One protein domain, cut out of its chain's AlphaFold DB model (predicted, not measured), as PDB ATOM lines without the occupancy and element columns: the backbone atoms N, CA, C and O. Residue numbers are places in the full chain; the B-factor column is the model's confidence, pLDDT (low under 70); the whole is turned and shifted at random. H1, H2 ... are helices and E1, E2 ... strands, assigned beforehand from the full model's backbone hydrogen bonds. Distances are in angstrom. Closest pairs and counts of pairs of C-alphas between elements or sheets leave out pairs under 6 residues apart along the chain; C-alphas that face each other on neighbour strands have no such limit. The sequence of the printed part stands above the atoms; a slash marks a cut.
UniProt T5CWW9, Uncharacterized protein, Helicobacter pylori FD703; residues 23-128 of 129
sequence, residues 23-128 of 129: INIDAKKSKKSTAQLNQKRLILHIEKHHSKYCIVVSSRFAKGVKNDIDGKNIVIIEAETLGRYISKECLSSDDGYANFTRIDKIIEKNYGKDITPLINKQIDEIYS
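Overview. This is residues 23 to 128 of the 129 residues of an uncharacterized protein of Helicobacter pylori FD703 (UniProt T5CWW9). A small sheet of three parallel strands has H2 packed on one face, while on its other face H5 crosses over E2 and H4 runs away from it. H4 and H6 lie side by side and lead away from the sheet, and the longest axis of the domain runs from the end with H2, on the sheet, to the other end with the far ends of H4 and H6 and the link at residues 93 to 99. The printed part has 106 residues with six named helices and three named strands, in the order E1 H1 H2 E2 H3 E3 H4 H5 H6; the sheet's order is E1 E2 E3, and the class is mixed, helices and strands. The whole is compact, with a radius of gyration of the C-alphas of 13.8 A and spans of 40 by 28 by 23 A.

Along the chain. E1 is residues 23 to 28, 16.3 A long, with C-alpha 23 at (-36.074, -28.535, -28.279). H1 is residues 31 to 34, and H2 is residues 39 to 49, 15.5 A long. E2, residues 51 to 58, measures 19.9 A. H3 is residues 65 to 69, and E3 is residues 74 to 78, 13.7 A long. H4, residues 79 to 92, measures 19.9 A and begins at C-alpha 79 (-43.372, -21.670, -15.081). H5 is residues 100 to 109, 14.6 A long, and H6 is residues 116 to 127, 16.2 A long, ending at C-alpha 127 (-60.759, -21.572, -22.032).

Arrangement. E1 and E2 are parallel at 20 degrees, with N 26 and O 55 2.9 A apart, within hydrogen-bond range. E2 and E3 are parallel at 29 degrees, with N 56 and O 75 at 2.8 A. E1, H1 H2, E2 and E2, H3, E3 are strand-helix-strand units, two parallel neighbour strands with helices between, each with a right-handed crossover. H2 is on the sheet at a height of 8.7 A, slantwise to the strands; its closest C-alphas to E2 are those of Ile 46 and Tyr 53, 6.3 A. H1, H3 and H6 only graze the sheet. H5 and H4 are on the opposite face from H2. H5 runs across the strands, at 81 degrees to E2 on the local plane. H4 stands up from the sheet, its line rising 60 degrees out of the local plane. H4 and H6 touch at a shallow tilt of 21 degrees, the same way, closest at the C-alphas of Tyr 85 and Ile 123, 6.3 A. H5 and H6, a helical hairpin, only just touch, with 3 pairs of C-alphas within 8 A, made by residues 118 to 119 of H6 alone. Every O i to N i+4 pair is within hydrogen-bond range in H2, H3, H4 and H6; H5 has 5 of 6, and H1 is too short for such a pair.

Size, cuts and confidence. The two C-alphas farthest apart are those of Gln 36 and Asp 94, 40.8 A. The printed part has no cut, and no link is long. The mean pLDDT of the printed part is 84.3; residues 30 to 36 are under 70.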
ATOM      1  N   ILE A  23     -36.005 -29.809 -28.993       87.06
ATOM      2  CA  ILE A  23     -36.074 -28.535 -28.279       87.06
ATOM      3  C   ILE A  23     -35.236 -28.632 -27.016       87.06
ATOM      4  O   ILE A  23     -35.205 -29.673 -26.361       87.06
ATOM      5  N   ASN A  24     -34.580 -27.534 -26.658       87.56
ATOM      6  CA  ASN A  24     -33.890 -27.440 -25.380       87.56
ATOM      7  C   ASN A  24     -34.793 -26.734 -24.372       87.56
ATOM      8  O   ASN A  24     -35.346 -25.680 -24.675       87.56
ATOM      9  N   ILE A  25     -34.901 -27.278 -23.164       87.69
ATOM     10  CA  ILE A  25     -35.635 -26.647 -22.067       87.69
ATOM     11  C   ILE A  25     -34.648 -26.410 -20.925       87.69
ATOM     12  O   ILE A  25     -34.068 -27.359 -20.403       87.69
ATOM     13  N   ASP A  26     -34.443 -25.148 -20.552       86.69
ATOM     14  CA  ASP A  26     -33.575 -24.757 -19.438       86.69
ATOM     15  C   ASP A  26     -34.424 -24.193 -18.296       86.69
ATOM     16  O   ASP A  26     -35.039 -23.134 -18.420       86.69
ATOM     17  N   ALA A  27     -34.467 -24.904 -17.170       86.50
ATOM     18  CA  ALA A  27     -35.226 -24.489 -15.996       86.50
ATOM     19  C   ALA A  27     -34.343 -23.707 -15.012       86.50
ATOM     20  O   ALA A  27     -33.293 -24.179 -14.566       86.50
ATOM     21  N   LYS A  28     -34.792 -22.514 -14.616       83.38
ATOM     22  CA  LYS A  28     -34.121 -21.646 -13.639       83.38
ATOM     23  C   LYS A  28     -34.975 -21.449 -12.396       83.38
ATOM     24  O   LYS A  28     -36.156 -21.115 -12.468       83.38
ATOM     25  N   LYS A  29     -34.344 -21.595 -11.229       70.38
ATOM     26  CA  LYS A  29     -35.021 -21.663  -9.926       70.38
ATOM     27  C   LYS A  29     -35.583 -20.318  -9.436       70.38
ATOM     28  O   LYS A  29     -36.501 -20.315  -8.624       70.38
ATOM     29  N   SER A  30     -35.033 -19.176  -9.866       65.69
ATOM     30  CA  SER A  30     -35.482 -17.855  -9.389       65.69
ATOM     31  C   SER A  30     -35.100 -16.669 -10.287       65.69
ATOM     32  O   SER A  30     -34.189 -16.755 -11.113       65.69
ATOM     33  N   LYS A  31     -35.698 -15.505  -9.994       60.88
ATOM     34  CA  LYS A  31     -35.364 -14.191 -10.576       60.88
ATOM     35  C   LYS A  31     -33.875 -13.812 -10.466       60.88
ATOM     36  O   LYS A  31     -33.345 -13.154 -11.351       60.88
ATOM     37  N   LYS A  32     -33.181 -14.235  -9.397       59.66
ATOM     38  CA  LYS A  32     -31.729 -13.999  -9.244       59.66
ATOM     39  C   LYS A  32     -30.905 -14.861 -10.203       59.66
ATOM     40  O   LYS A  32     -29.892 -14.402 -10.706       59.66
ATOM     41  N   SER A  33     -31.362 -16.082 -10.493       57.97
ATOM     42  CA  SER A  33     -30.697 -16.984 -11.450       57.97
ATOM     43  C   SER A  33     -30.975 -16.650 -12.917       57.97
ATOM     44  O   SER A  33     -30.264 -17.140 -13.787       57.97
ATOM     45  N   THR A  34     -31.995 -15.834 -13.197       58.56
ATOM     46  CA  THR A  34     -32.276 -15.332 -14.548       58.56
ATOM     47  C   THR A  34     -31.604 -13.993 -14.825       58.56
ATOM     48  O   THR A  34     -31.397 -13.672 -15.982       58.56
ATOM     49  N   ALA A  35     -31.183 -13.242 -13.800       58.12
ATOM     50  CA  ALA A  35     -30.504 -11.952 -13.961       58.12
ATOM     51  C   ALA A  35     -29.182 -12.010 -14.758       58.12
ATOM     52  O   ALA A  35     -28.682 -10.969 -15.166       58.12
ATOM     53  N   GLN A  36     -28.625 -13.205 -14.963       61.22
ATOM     54  CA  GLN A  36     -27.484 -13.460 -15.840       61.22
ATOM     55  C   GLN A  36     -27.756 -14.735 -16.643       61.22
ATOM     56  O   GLN A  36     -27.198 -15.802 -16.366       61.22
ATOM     57  N   LEU A  37     -28.659 -14.662 -17.621       72.31
ATOM     58  CA  LEU A  37     -28.767 -15.756 -18.578       72.31
ATOM     59  C   LEU A  37     -27.504 -15.775 -19.430       72.31
ATOM     60  O   LEU A  37     -27.202 -14.839 -20.164       72.31
ATOM     61  N   ASN A  38     -26.745 -16.865 -19.336       77.44
ATOM     62  CA  ASN A  38     -25.577 -17.050 -20.180       77.44
ATOM     63  C   ASN A  38     -26.035 -17.447 -21.590       77.44
ATOM     64  O   ASN A  38     -26.167 -18.628 -21.914       77.44
ATOM     65  N   GLN A  39     -26.283 -16.437 -22.420       77.44
ATOM     66  CA  GLN A  39     -26.748 -16.582 -23.799       77.44
ATOM     67  C   GLN A  39     -25.821 -17.476 -24.622       77.44
ATOM     68  O   GLN A  39     -26.288 -18.359 -25.336       77.44
ATOM     69  N   LYS A  40     -24.497 -17.296 -24.475       82.56
ATOM     70  CA  LYS A  40     -23.489 -18.107 -25.173       82.56
ATOM     71  C   LYS A  40     -23.671 -19.586 -24.856       82.56
ATOM     72  O   LYS A  40     -23.666 -20.406 -25.764       82.56
ATOM     73  N   ARG A  41     -23.904 -19.929 -23.586       83.56
ATOM     74  CA  ARG A  41     -24.187 -21.311 -23.182       83.56
ATOM     75  C   ARG A  41     -25.466 -21.840 -23.834       83.56
ATOM     76  O   ARG A  41     -25.466 -22.974 -24.298       83.56
ATOM     77  N   LEU A  42     -26.540 -21.052 -23.872       85.56
ATOM     78  CA  LEU A  42     -27.803 -21.478 -24.484       85.56
ATOM     79  C   LEU A  42     -27.645 -21.734 -25.987       85.56
ATOM     80  O   LEU A  42     -28.086 -22.773 -26.471       85.56
ATOM     81  N   ILE A  43     -26.951 -20.842 -26.694       85.19
ATOM     82  CA  ILE A  43     -26.649 -20.983 -28.126       85.19
ATOM     83  C   ILE A  43     -25.790 -22.226 -28.374       85.19
ATOM     84  O   ILE A  43     -26.166 -23.066 -29.185       85.19
ATOM     85  N   LEU A  44     -24.715 -22.416 -27.603       85.81
ATOM     86  CA  LEU A  44     -23.875 -23.612 -27.707       85.81
ATOM     87  C   LEU A  44     -24.672 -24.902 -27.474       85.81
ATOM     88  O   LEU A  44     -24.429 -25.901 -28.141       85.81
ATOM     89  N   HIS A  45     -25.636 -24.903 -26.551       83.88
ATOM     90  CA  HIS A  45     -26.519 -26.055 -26.352       83.88
ATOM     91  C   HIS A  45     -27.472 -26.276 -27.536       83.88
ATOM     92  O   HIS A  45     -27.765 -27.428 -27.856       83.88
ATOM     93  N   ILE A  46     -27.981 -25.214 -28.167       85.31
ATOM     94  CA  ILE A  46     -28.814 -25.315 -29.377       85.31
ATOM     95  C   ILE A  46     -28.001 -25.952 -30.507       85.31
ATOM     96  O   ILE A  46     -28.429 -26.958 -31.068       85.31
ATOM     97  N   GLU A  47     -26.805 -25.423 -30.771       88.81
ATOM     98  CA  GLU A  47     -25.899 -25.902 -31.818       88.81
ATOM     99  C   GLU A  47     -25.456 -27.345 -31.563       88.81
ATOM    100  O   GLU A  47     -25.615 -28.206 -32.427       88.81
ATOM    101  N   LYS A  48     -24.987 -27.645 -30.346       86.00
ATOM    102  CA  LYS A  48     -24.489 -28.975 -29.962       86.00
ATOM    103  C   LYS A  48     -25.538 -30.076 -30.098       86.00
ATOM    104  O   LYS A  48     -25.190 -31.222 -30.374       86.00
ATOM    105  N   HIS A  49     -26.806 -29.766 -29.838       83.69
ATOM    106  CA  HIS A  49     -27.883 -30.757 -29.857       83.69
ATOM    107  C   HIS A  49     -28.733 -30.719 -31.132       83.69
ATOM    108  O   HIS A  49     -29.660 -31.525 -31.247       83.69
ATOM    109  N   HIS A  50     -28.404 -29.837 -32.087       84.56
ATOM    110  CA  HIS A  50     -29.209 -29.562 -33.281       84.56
ATOM    111  C   HIS A  50     -30.680 -29.288 -32.930       84.56
ATOM    112  O   HIS A  50     -31.607 -29.797 -33.564       84.56
ATOM    113  N   SER A  51     -30.888 -28.525 -31.858       86.19
ATOM    114  CA  SER A  51     -32.222 -28.161 -31.392       86.19
ATOM    115  C   SER A  51     -32.751 -26.976 -32.195       86.19
ATOM    116  O   SER A  51     -31.998 -26.097 -32.601       86.19
ATOM    117  N   LYS A  52     -34.065 -26.927 -32.402       89.06
ATOM    118  CA  LYS A  52     -34.732 -25.850 -33.146       89.06
ATOM    119  C   LYS A  52     -34.625 -24.506 -32.416       89.06
ATOM    120  O   LYS A  52     -34.319 -23.480 -33.015       89.06
ATOM    121  N   TYR A  53     -34.856 -24.533 -31.107       89.75
ATOM    122  CA  TYR A  53     -34.768 -23.384 -30.209       89.75
ATOM    123  C   TYR A  53     -34.585 -23.840 -28.756       89.75
ATOM    124  O   TYR A  53     -34.645 -25.037 -28.441       89.75
ATOM    125  N   CYS A  54     -34.395 -22.873 -27.857       90.50
ATOM    126  CA  CYS A  54     -34.404 -23.090 -26.417       90.50
ATOM    127  C   CYS A  54     -35.552 -22.340 -25.728       90.50
ATOM    128  O   CYS A  54     -35.771 -21.157 -25.968       90.50
ATOM    129  N   ILE A  55     -36.265 -23.026 -24.840       91.69
ATOM    130  CA  ILE A  55     -37.234 -22.423 -23.928       91.69
ATOM    131  C   ILE A  55     -36.572 -22.315 -22.560       91.69
ATOM    132  O   ILE A  55     -36.194 -23.323 -21.962       91.69
ATOM    133  N   VAL A  56     -36.464 -21.100 -22.043       90.31
ATOM    134  CA  VAL A  56     -36.038 -20.864 -20.667       90.31
ATOM    135  C   VAL A  56     -37.282 -20.724 -19.799       90.31
ATOM    136  O   VAL A  56     -38.118 -19.851 -20.025       90.31
ATOM    137  N   VAL A  57     -37.392 -21.576 -18.785       90.81
ATOM    138  CA  VAL A  57     -38.539 -21.618 -17.874       90.81
ATOM    139  C   VAL A  57     -38.098 -21.164 -16.491       90.81
ATOM    140  O   VAL A  57     -37.134 -21.684 -15.931       90.81
ATOM    141  N   SER A  58     -38.796 -20.197 -15.904       89.56
ATOM    142  CA  SER A  58     -38.535 -19.769 -14.525       89.56
ATOM    143  C   SER A  58     -39.805 -19.289 -13.848       89.56
ATOM    144  O   SER A  58     -40.765 -18.941 -14.518       89.56
ATOM    145  N   SER A  59     -39.828 -19.243 -12.516       87.00
ATOM    146  CA  SER A  59     -40.973 -18.686 -11.788       87.00
ATOM    147  C   SER A  59     -41.201 -17.213 -12.121       87.00
ATOM    148  O   SER A  59     -42.346 -16.797 -12.223       87.00
ATOM    149  N   ARG A  60     -40.120 -16.437 -12.288       83.19
ATOM    150  CA  ARG A  60     -40.144 -15.017 -12.671       83.19
ATOM    151  C   ARG A  60     -38.852 -14.618 -13.380       83.19
ATOM    152  O   ARG A  60     -37.768 -15.085 -13.015       83.19
ATOM    153  N   PHE A  61     -38.946 -13.659 -14.294       83.38
ATOM    154  CA  PHE A  61     -37.787 -13.086 -14.986       83.38
ATOM    155  C   PHE A  61     -37.418 -11.690 -14.471       83.38
ATOM    156  O   PHE A  61     -38.251 -10.922 -13.981       83.38
ATOM    157  N   ALA A  62     -36.129 -11.358 -14.542       80.50
ATOM    158  CA  ALA A  62     -35.658  -9.990 -14.356       80.50
ATOM    159  C   ALA A  62     -35.883  -9.173 -15.641       80.50
ATOM    160  O   ALA A  62     -35.853  -9.727 -16.734       80.50
ATOM    161  N   LYS A  63     -36.072  -7.848 -15.531       74.81
ATOM    162  CA  LYS A  63     -36.354  -6.985 -16.699       74.81
ATOM    163  C   LYS A  63     -35.259  -7.056 -17.777       74.81
ATOM    164  O   LYS A  63     -35.587  -7.054 -18.956       74.81
ATOM    165  N   GLY A  64     -33.990  -7.169 -17.371       75.62
ATOM    166  CA  GLY A  64     -32.836  -7.215 -18.283       75.62
ATOM    167  C   GLY A  64     -32.737  -8.479 -19.142       75.62
ATOM    168  O   GLY A  64     -32.103  -8.444 -20.187       75.62
ATOM    169  N   VAL A  65     -33.439  -9.556 -18.770       80.94
ATOM    170  CA  VAL A  65     -33.403 -10.840 -19.487       80.94
ATOM    171  C   VAL A  65     -33.850 -10.716 -20.939       80.94
ATOM    172  O   VAL A  65     -33.349 -11.433 -21.796       80.94
ATOM    173  N   LYS A  66     -34.797  -9.818 -21.228       79.44
ATOM    174  CA  LYS A  66     -35.308  -9.640 -22.594       79.44
ATOM    175  C   LYS A  66     -34.201  -9.189 -23.543       79.44
ATOM    176  O   LYS A  66     -34.088  -9.732 -24.631       79.44
ATOM    177  N   ASN A  67     -33.344  -8.281 -23.079       81.12
ATOM    178  CA  ASN A  67     -32.187  -7.827 -23.845       81.12
ATOM    179  C   ASN A  67     -31.165  -8.949 -24.023       81.12
ATOM    180  O   ASN A  67     -30.454  -8.972 -25.021       81.12
ATOM    181  N   ASP A  68     -31.093  -9.881 -23.068       79.44
ATOM    182  CA  ASP A  68     -30.151 -10.984 -23.171       79.44
ATOM    183  C   ASP A  68     -30.536 -11.977 -24.277       79.44
ATOM    184  O   ASP A  68     -29.695 -12.534 -24.966       79.44
ATOM    185  N   ILE A  69     -31.818 -12.239 -24.474       84.25
ATOM    186  CA  ILE A  69     -32.249 -13.254 -25.443       84.25
ATOM    187  C   ILE A  69     -32.571 -12.671 -26.826       84.25
ATOM    188  O   ILE A  69     -32.853 -13.444 -27.742       84.25
ATOM    189  N   ASP A  70     -32.536 -11.347 -26.983       84.44
ATOM    190  CA  ASP A  70     -33.022 -10.648 -28.174       84.44
ATOM    191  C   ASP A  70     -32.348 -11.128 -29.474       84.44
ATOM    192  O   ASP A  70     -31.136 -11.358 -29.544       84.44
ATOM    193  N   GLY A  71     -33.161 -11.333 -30.514       79.12
ATOM    194  CA  GLY A  71     -32.713 -11.830 -31.819       79.12
ATOM    195  C   GLY A  71     -32.146 -13.261 -31.838       79.12
ATOM    196  O   GLY A  71     -31.559 -13.666 -32.842       79.12
ATOM    197  N   LYS A  72     -32.283 -14.043 -30.758       85.31
ATOM    198  CA  LYS A  72     -31.840 -15.449 -30.691       85.31
ATOM    199  C   LYS A  72     -33.022 -16.408 -30.747       85.31
ATOM    200  O   LYS A  72     -34.112 -16.067 -30.304       85.31
ATOM    201  N   ASN A  73     -32.773 -17.654 -31.168       91.19
ATOM    202  CA  ASN A  73     -33.739 -18.766 -31.135       91.19
ATOM    203  C   ASN A  73     -34.000 -19.251 -29.693       91.19
ATOM    204  O   ASN A  73     -33.846 -20.427 -29.358       91.19
ATOM    205  N   ILE A  74     -34.313 -18.315 -28.802       91.12
ATOM    206  CA  ILE A  74     -34.525 -18.499 -27.377       91.12
ATOM    207  C   ILE A  74     -35.795 -17.738 -27.017       91.12
ATOM    208  O   ILE A  74     -35.982 -16.600 -27.439       91.12
ATOM    209  N   VAL A  75     -36.656 -18.349 -26.219       92.94
ATOM    210  CA  VAL A  75     -37.820 -17.686 -25.624       92.94
ATOM    211  C   VAL A  75     -37.806 -17.887 -24.121       92.94
ATOM    212  O   VAL A  75     -37.268 -18.881 -23.627       92.94
ATOM    213  N   ILE A  76     -38.418 -16.961 -23.391       92.69
ATOM    214  CA  ILE A  76     -38.656 -17.122 -21.956       92.69
ATOM    215  C   ILE A  76     -40.148 -17.281 -21.692       92.69
ATOM    216  O   ILE A  76     -40.977 -16.638 -22.339       92.69
ATOM    217  N   ILE A  77     -40.481 -18.136 -20.731       92.56
ATOM    218  CA  ILE A  77     -41.855 -18.342 -20.280       92.56
ATOM    219  C   ILE A  77     -41.901 -18.585 -18.778       92.56
ATOM    220  O   ILE A  77     -41.068 -19.305 -18.215       92.56
ATOM    221  N   GLU A  78     -42.869 -17.967 -18.109       92.06
ATOM    222  CA  GLU A  78     -43.073 -18.213 -16.689       92.06
ATOM    223  C   GLU A  78     -43.606 -19.627 -16.442       92.06
ATOM    224  O   GLU A  78     -44.516 -20.106 -17.121       92.06
ATOM    225  N   ALA A  79     -43.041 -20.295 -15.437       90.94
ATOM    226  CA  ALA A  79     -43.372 -21.670 -15.081       90.94
ATOM    227  C   ALA A  79     -44.862 -21.835 -14.753       90.94
ATOM    228  O   ALA A  79     -45.467 -22.826 -15.150       90.94
ATOM    229  N   GLU A  80     -45.456 -20.849 -14.076       90.69
ATOM    230  CA  GLU A  80     -46.887 -20.830 -13.760       90.69
ATOM    231  C   GLU A  80     -47.742 -20.797 -15.032       90.69
ATOM    232  O   GLU A  80     -48.662 -21.597 -15.182       90.69
ATOM    233  N   THR A  81     -47.395 -19.929 -15.984       92.00
ATOM    234  CA  THR A  81     -48.120 -19.797 -17.256       92.00
ATOM    235  C   THR A  81     -48.003 -21.067 -18.098       92.00
ATOM    236  O   THR A  81     -49.005 -21.563 -18.615       92.00
ATOM    237  N   LEU A  82     -46.798 -21.640 -18.191       91.19
ATOM    238  CA  LEU A  82     -46.581 -22.902 -18.898       91.19
ATOM    239  C   LEU A  82     -47.350 -24.059 -18.240       91.19
ATOM    240  O   LEU A  82     -47.996 -24.839 -18.936       91.19
ATOM    241  N   GLY A  83     -47.317 -24.155 -16.908       89.38
ATOM    242  CA  GLY A  83     -48.058 -25.169 -16.161       89.38
ATOM    243  C   GLY A  83     -49.566 -25.039 -16.362       89.38
ATOM    244  O   GLY A  83     -50.233 -26.028 -16.645       89.38
ATOM    245  N   ARG A  84     -50.097 -23.813 -16.310       90.31
ATOM    246  CA  ARG A  84     -51.519 -23.536 -16.541       90.31
ATOM    247  C   ARG A  84     -51.962 -23.943 -17.944       90.31
ATOM    248  O   ARG A  84     -53.018 -24.556 -18.080       90.31
ATOM    249  N   TYR A  85     -51.155 -23.641 -18.962       89.44
ATOM    250  CA  TYR A  85     -51.417 -24.082 -20.332       89.44
ATOM    251  C   TYR A  85     -51.508 -25.607 -20.421       89.44
ATOM    252  O   TYR A  85     -52.507 -26.135 -20.901       89.44
ATOM    253  N   ILE A  86     -50.474 -26.306 -19.937       88.38
ATOM    254  CA  ILE A  86     -50.386 -27.769 -20.016       88.38
ATOM    255  C   ILE A  86     -51.572 -28.405 -19.292       88.38
ATOM    256  O   ILE A  86     -52.223 -29.276 -19.860       88.38
ATOM    257  N   SER A  87     -51.886 -27.944 -18.079       86.62
ATOM    258  CA  SER A  87     -53.007 -28.471 -17.303       86.62
ATOM    259  C   SER A  87     -54.337 -28.309 -18.032       86.62
ATOM    260  O   SER A  87     -55.090 -29.273 -18.109       86.62
ATOM    261  N   LYS A  88     -54.633 -27.127 -18.595       85.44
ATOM    262  CA  LYS A  88     -55.891 -26.923 -19.327       85.44
ATOM    263  C   LYS A  88     -55.969 -27.791 -20.583       85.44
ATOM    264  O   LYS A  88     -56.969 -28.469 -20.773       85.44
ATOM    265  N   GLU A  89     -54.907 -27.835 -21.387       84.94
ATOM    266  CA  GLU A  89     -54.885 -28.674 -22.591       84.94
ATOM    267  C   GLU A  89     -55.056 -30.160 -22.257       84.94
ATOM    268  O   GLU A  89     -55.873 -30.817 -22.888       84.94
ATOM    269  N   CYS A  90     -54.351 -30.680 -21.247       82.25
ATOM    270  CA  CYS A  90     -54.502 -32.074 -20.818       82.25
ATOM    271  C   CYS A  90     -55.924 -32.384 -20.324       82.25
ATOM    272  O   CYS A  90     -56.442 -33.458 -20.614       82.25
ATOM    273  N   LEU A  91     -56.558 -31.464 -19.589       83.00
ATOM    274  CA  LEU A  91     -57.924 -31.641 -19.080       83.00
ATOM    275  C   LEU A  91     -58.993 -31.525 -20.173       83.00
ATOM    276  O   LEU A  91     -60.087 -32.054 -20.010       83.00
ATOM    277  N   SER A  92     -58.701 -30.813 -21.260       81.50
ATOM    278  CA  SER A  92     -59.619 -30.618 -22.388       81.50
ATOM    279  C   SER A  92     -59.332 -31.533 -23.582       81.50
ATOM    280  O   SER A  92     -60.060 -31.488 -24.570       81.50
ATOM    281  N   SER A  93     -58.276 -32.345 -23.515       79.25
ATOM    282  CA  SER A  93     -57.937 -33.341 -24.531       79.25
ATOM    283  C   SER A  93     -58.535 -34.705 -24.192       79.25
ATOM    284  O   SER A  93     -58.362 -35.185 -23.073       79.25
ATOM    285  N   ASP A  94     -59.124 -35.379 -25.179       74.38
ATOM    286  CA  ASP A  94     -59.655 -36.742 -25.012       74.38
ATOM    287  C   ASP A  94     -58.563 -37.786 -24.719       74.38
ATOM    288  O   ASP A  94     -58.835 -38.846 -24.161       74.38
ATOM    289  N   ASP A  95     -57.314 -37.502 -25.104       75.75
ATOM    290  CA  ASP A  95     -56.172 -38.407 -24.952       75.75
ATOM    291  C   ASP A  95     -55.241 -38.048 -23.778       75.75
ATOM    292  O   ASP A  95     -54.263 -38.757 -23.532       75.75
ATOM    293  N   GLY A  96     -55.544 -36.974 -23.041       71.25
ATOM    294  CA  GLY A  96     -54.764 -36.502 -21.893       71.25
ATOM    295  C   GLY A  96     -53.422 -35.843 -22.244       71.25
ATOM    296  O   GLY A  96     -52.612 -35.606 -21.343       71.25
ATOM    297  N   TYR A  97     -53.149 -35.549 -23.521       73.94
ATOM    298  CA  TYR A  97     -51.892 -34.945 -23.972       73.94
ATOM    299  C   TYR A  97     -52.038 -33.457 -24.304       73.94
ATOM    300  O   TYR A  97     -52.909 -33.043 -25.064       73.94
ATOM    301  N   ALA A  98     -51.086 -32.644 -23.838       76.88
ATOM    302  CA  ALA A  98     -51.039 -31.234 -24.207       76.88
ATOM    303  C   ALA A  98     -50.614 -31.050 -25.675       76.88
ATOM    304  O   ALA A  98     -49.580 -31.573 -26.119       76.88
ATOM    305  N   ASN A  99     -51.372 -30.248 -26.431       80.44
ATOM    306  CA  ASN A  99     -51.033 -29.941 -27.814       80.44
ATOM    307  C   ASN A  99     -49.908 -28.901 -27.873       80.44
ATOM    308  O   ASN A  99     -50.108 -27.707 -27.635       80.44
ATOM    309  N   PHE A 100     -48.713 -29.348 -28.251       82.69
ATOM    310  CA  PHE A 100     -47.551 -28.467 -28.361       82.69
ATOM    311  C   PHE A 100     -47.569 -27.577 -29.606       82.69
ATOM    312  O   PHE A 100     -46.943 -26.522 -29.620       82.69
ATOM    313  N   THR A 101     -48.317 -27.959 -30.644       84.19
ATOM    314  CA  THR A 101     -48.320 -27.272 -31.948       84.19
ATOM    315  C   THR A 101     -48.702 -25.796 -31.828       84.19
ATOM    316  O   THR A 101     -48.235 -24.966 -32.606       84.19
ATOM    317  N   ARG A 102     -49.577 -25.450 -30.874       85.44
ATOM    318  CA  ARG A 102     -50.008 -24.059 -30.671       85.44
ATOM    319  C   ARG A 102     -48.887 -23.223 -30.049       85.44
ATOM    320  O   ARG A 102     -48.568 -22.160 -30.573       85.44
ATOM    321  N   ILE A 103     -48.244 -23.752 -29.003       88.62
ATOM    322  CA  ILE A 103     -47.078 -23.120 -28.375       88.62
ATOM    323  C   ILE A 103     -45.932 -22.978 -29.378       88.62
ATOM    324  O   ILE A 103     -45.377 -21.891 -29.487       88.62
ATOM    325  N   ASP A 104     -45.607 -24.027 -30.136       89.12
ATOM    326  CA  ASP A 104     -44.526 -24.009 -31.135       89.12
ATOM    327  C   ASP A 104     -44.691 -22.845 -32.127       89.12
ATOM    328  O   ASP A 104     -43.779 -22.043 -32.310       89.12
ATOM    329  N   LYS A 105     -45.905 -22.646 -32.658       90.94
ATOM    330  CA  LYS A 105     -46.211 -21.516 -33.553       90.94
ATOM    331  C   LYS A 105     -46.038 -20.145 -32.895       90.94
ATOM    332  O   LYS A 105     -45.684 -19.183 -33.578       90.94
ATOM    333  N   ILE A 106     -46.335 -20.022 -31.601       92.69
ATOM    334  CA  ILE A 106     -46.094 -18.775 -30.863       92.69
ATOM    335  C   ILE A 106     -44.596 -18.549 -30.697       92.69
ATOM    336  O   ILE A 106     -44.135 -17.427 -30.902       92.69
ATOM    337  N   ILE A 107     -43.842 -19.599 -30.372       92.62
ATOM    338  CA  ILE A 107     -42.392 -19.536 -30.187       92.62
ATOM    339  C   ILE A 107     -41.704 -19.086 -31.475       92.62
ATOM    340  O   ILE A 107     -40.955 -18.114 -31.445       92.62
ATOM    341  N   GLU A 108     -42.012 -19.725 -32.608       91.44
ATOM    342  CA  GLU A 108     -41.398 -19.414 -33.907       91.44
ATOM    343  C   GLU A 108     -41.558 -17.948 -34.323       91.44
ATOM    344  O   GLU A 108     -40.687 -17.380 -34.977       91.44
ATOM    345  N   LYS A 109     -42.669 -17.315 -33.931       93.19
ATOM    346  CA  LYS A 109     -42.966 -15.913 -34.256       93.19
ATOM    347  C   LYS A 109     -42.377 -14.912 -33.260       93.19
ATOM    348  O   LYS A 109     -42.431 -13.709 -33.507       93.19
ATOM    349  N   ASN A 110     -41.871 -15.379 -32.117       93.81
ATOM    350  CA  ASN A 110     -41.510 -14.533 -30.977       93.81
ATOM    351  C   ASN A 110     -40.149 -14.892 -30.370       93.81
ATOM    352  O   ASN A 110     -39.941 -14.727 -29.169       93.81
ATOM    353  N   TYR A 111     -39.211 -15.352 -31.194       93.19
ATOM    354  CA  TYR A 111     -37.818 -15.511 -30.790       93.19
ATOM    355  C   TYR A 111     -37.252 -14.233 -30.158       93.19
ATOM    356  O   TYR A 111     -37.577 -13.116 -30.564       93.19
ATOM    357  N   GLY A 112     -36.440 -14.421 -29.122       90.56
ATOM    358  CA  GLY A 112     -35.856 -13.363 -28.310       90.56
ATOM    359  C   GLY A 112     -36.841 -12.615 -27.419       90.56
ATOM    360  O   GLY A 112     -36.522 -11.542 -26.914       90.56
ATOM    361  N   LYS A 113     -38.048 -13.152 -27.206       92.88
ATOM    362  CA  LYS A 113     -39.084 -12.480 -26.417       92.88
ATOM    363  C   LYS A 113     -39.601 -13.331 -25.268       92.88
ATOM    364  O   LYS A 113     -39.418 -14.545 -25.172       92.88
ATOM    365  N   ASP A 114     -40.284 -12.618 -24.385       92.38
ATOM    366  CA  ASP A 114     -41.126 -13.179 -23.345       92.38
ATOM    367  C   ASP A 114     -42.493 -13.528 -23.922       92.38
ATOM    368  O   ASP A 114     -43.272 -12.641 -24.278       92.38
ATOM    369  N   ILE A 115     -42.760 -14.828 -24.033       94.38
ATOM    370  CA  ILE A 115     -44.006 -15.346 -24.604       94.38
ATOM    371  C   ILE A 115     -45.103 -15.527 -23.551       94.38
ATOM    372  O   ILE A 115     -46.242 -15.811 -23.913       94.38
ATOM    373  N   THR A 116     -44.798 -15.327 -22.265       93.25
ATOM    374  CA  THR A 116     -45.751 -15.426 -21.149       93.25
ATOM    375  C   THR A 116     -47.083 -14.705 -21.420       93.25
ATOM    376  O   THR A 116     -48.128 -15.352 -21.329       93.25
ATOM    377  N   PRO A 117     -47.113 -13.413 -21.816       93.19
ATOM    378  CA  PRO A 117     -48.379 -12.727 -22.084       93.19
ATOM    379  C   PRO A 117     -49.151 -13.321 -23.270       93.19
ATOM    380  O   PRO A 117     -50.379 -13.339 -23.247       93.19
ATOM    381  N   LEU A 118     -48.454 -13.836 -24.289       94.06
ATOM    382  CA  LEU A 118     -49.084 -14.441 -25.466       94.06
ATOM    383  C   LEU A 118     -49.742 -15.776 -25.120       94.06
ATOM    384  O   LEU A 118     -50.857 -16.037 -25.559       94.06
ATOM    385  N   ILE A 119     -49.077 -16.595 -24.300       92.62
ATOM    386  CA  ILE A 119     -49.643 -17.861 -23.830       92.62
ATOM    387  C   ILE A 119     -50.836 -17.611 -22.912       92.62
ATOM    388  O   ILE A 119     -51.856 -18.272 -23.075       92.62
ATOM    389  N   ASN A 120     -50.755 -16.639 -21.999       92.62
ATOM    390  CA  ASN A 120     -51.896 -16.283 -21.154       92.62
ATOM    391  C   ASN A 120     -53.098 -15.833 -21.987       92.62
ATOM    392  O   ASN A 120     -54.175 -16.391 -21.817       92.62
ATOM    393  N   LYS A 121     -52.890 -14.935 -22.958       92.44
ATOM    394  CA  LYS A 121     -53.945 -14.528 -23.891       92.44
ATOM    395  C   LYS A 121     -54.549 -15.726 -24.630       92.44
ATOM    396  O   LYS A 121     -55.765 -15.835 -24.709       92.44
ATOM    397  N   GLN A 122     -53.719 -16.650 -25.118       90.38
ATOM    398  CA  GLN A 122     -54.210 -17.842 -25.808       90.38
ATOM    399  C   GLN A 122     -55.026 -18.757 -24.877       90.38
ATOM    400  O   GLN A 122     -56.049 -19.296 -25.289       90.38
ATOM    401  N   ILE A 123     -54.582 -18.946 -23.628       89.25
ATOM    402  CA  ILE A 123     -55.338 -19.698 -22.617       89.25
ATOM    403  C   ILE A 123     -56.710 -19.054 -22.407       89.25
ATOM    404  O   ILE A 123     -57.711 -19.765 -22.352       89.25
ATOM    405  N   ASP A 124     -56.745 -17.733 -22.272       89.06
ATOM    406  CA  ASP A 124     -57.969 -17.001 -21.980       89.06
ATOM    407  C   ASP A 124     -58.933 -17.042 -23.179       89.06
ATOM    408  O   ASP A 124     -60.121 -17.257 -22.982       89.06
ATOM    409  N   GLU A 125     -58.443 -16.951 -24.417       88.19
ATOM    410  CA  GLU A 125     -59.261 -17.079 -25.635       88.19
ATOM    411  C   GLU A 125     -59.870 -18.478 -25.831       88.19
ATOM    412  O   GLU A 125     -60.960 -18.598 -26.381       88.19
ATOM    413  N   ILE A 126     -59.171 -19.543 -25.424       84.12
ATOM    414  CA  ILE A 126     -59.640 -20.926 -25.632       84.12
ATOM    415  C   ILE A 126     -60.539 -21.397 -24.483       84.12
ATOM    416  O   ILE A 126     -61.453 -22.187 -24.701       84.12
ATOM    417  N   TYR A 127     -60.239 -20.963 -23.257       78.44
ATOM    418  CA  TYR A 127     -60.759 -21.572 -22.032       78.44
ATOM    419  C   TYR A 127     -61.433 -20.584 -21.076       78.44
ATOM    420  O   TYR A 127     -61.660 -20.949 -19.917       78.44
ATOM    421  N   SER A 128     -61.676 -19.337 -21.487       72.44
ATOM    422  CA  SER A 128     -62.598 -18.466 -20.751       72.44
ATOM    423  C   SER A 128     -64.009 -18.742 -21.251       72.44
ATOM    424  O   SER A 128     -64.270 -18.640 -22.448       72.44
TER     425      SER A 128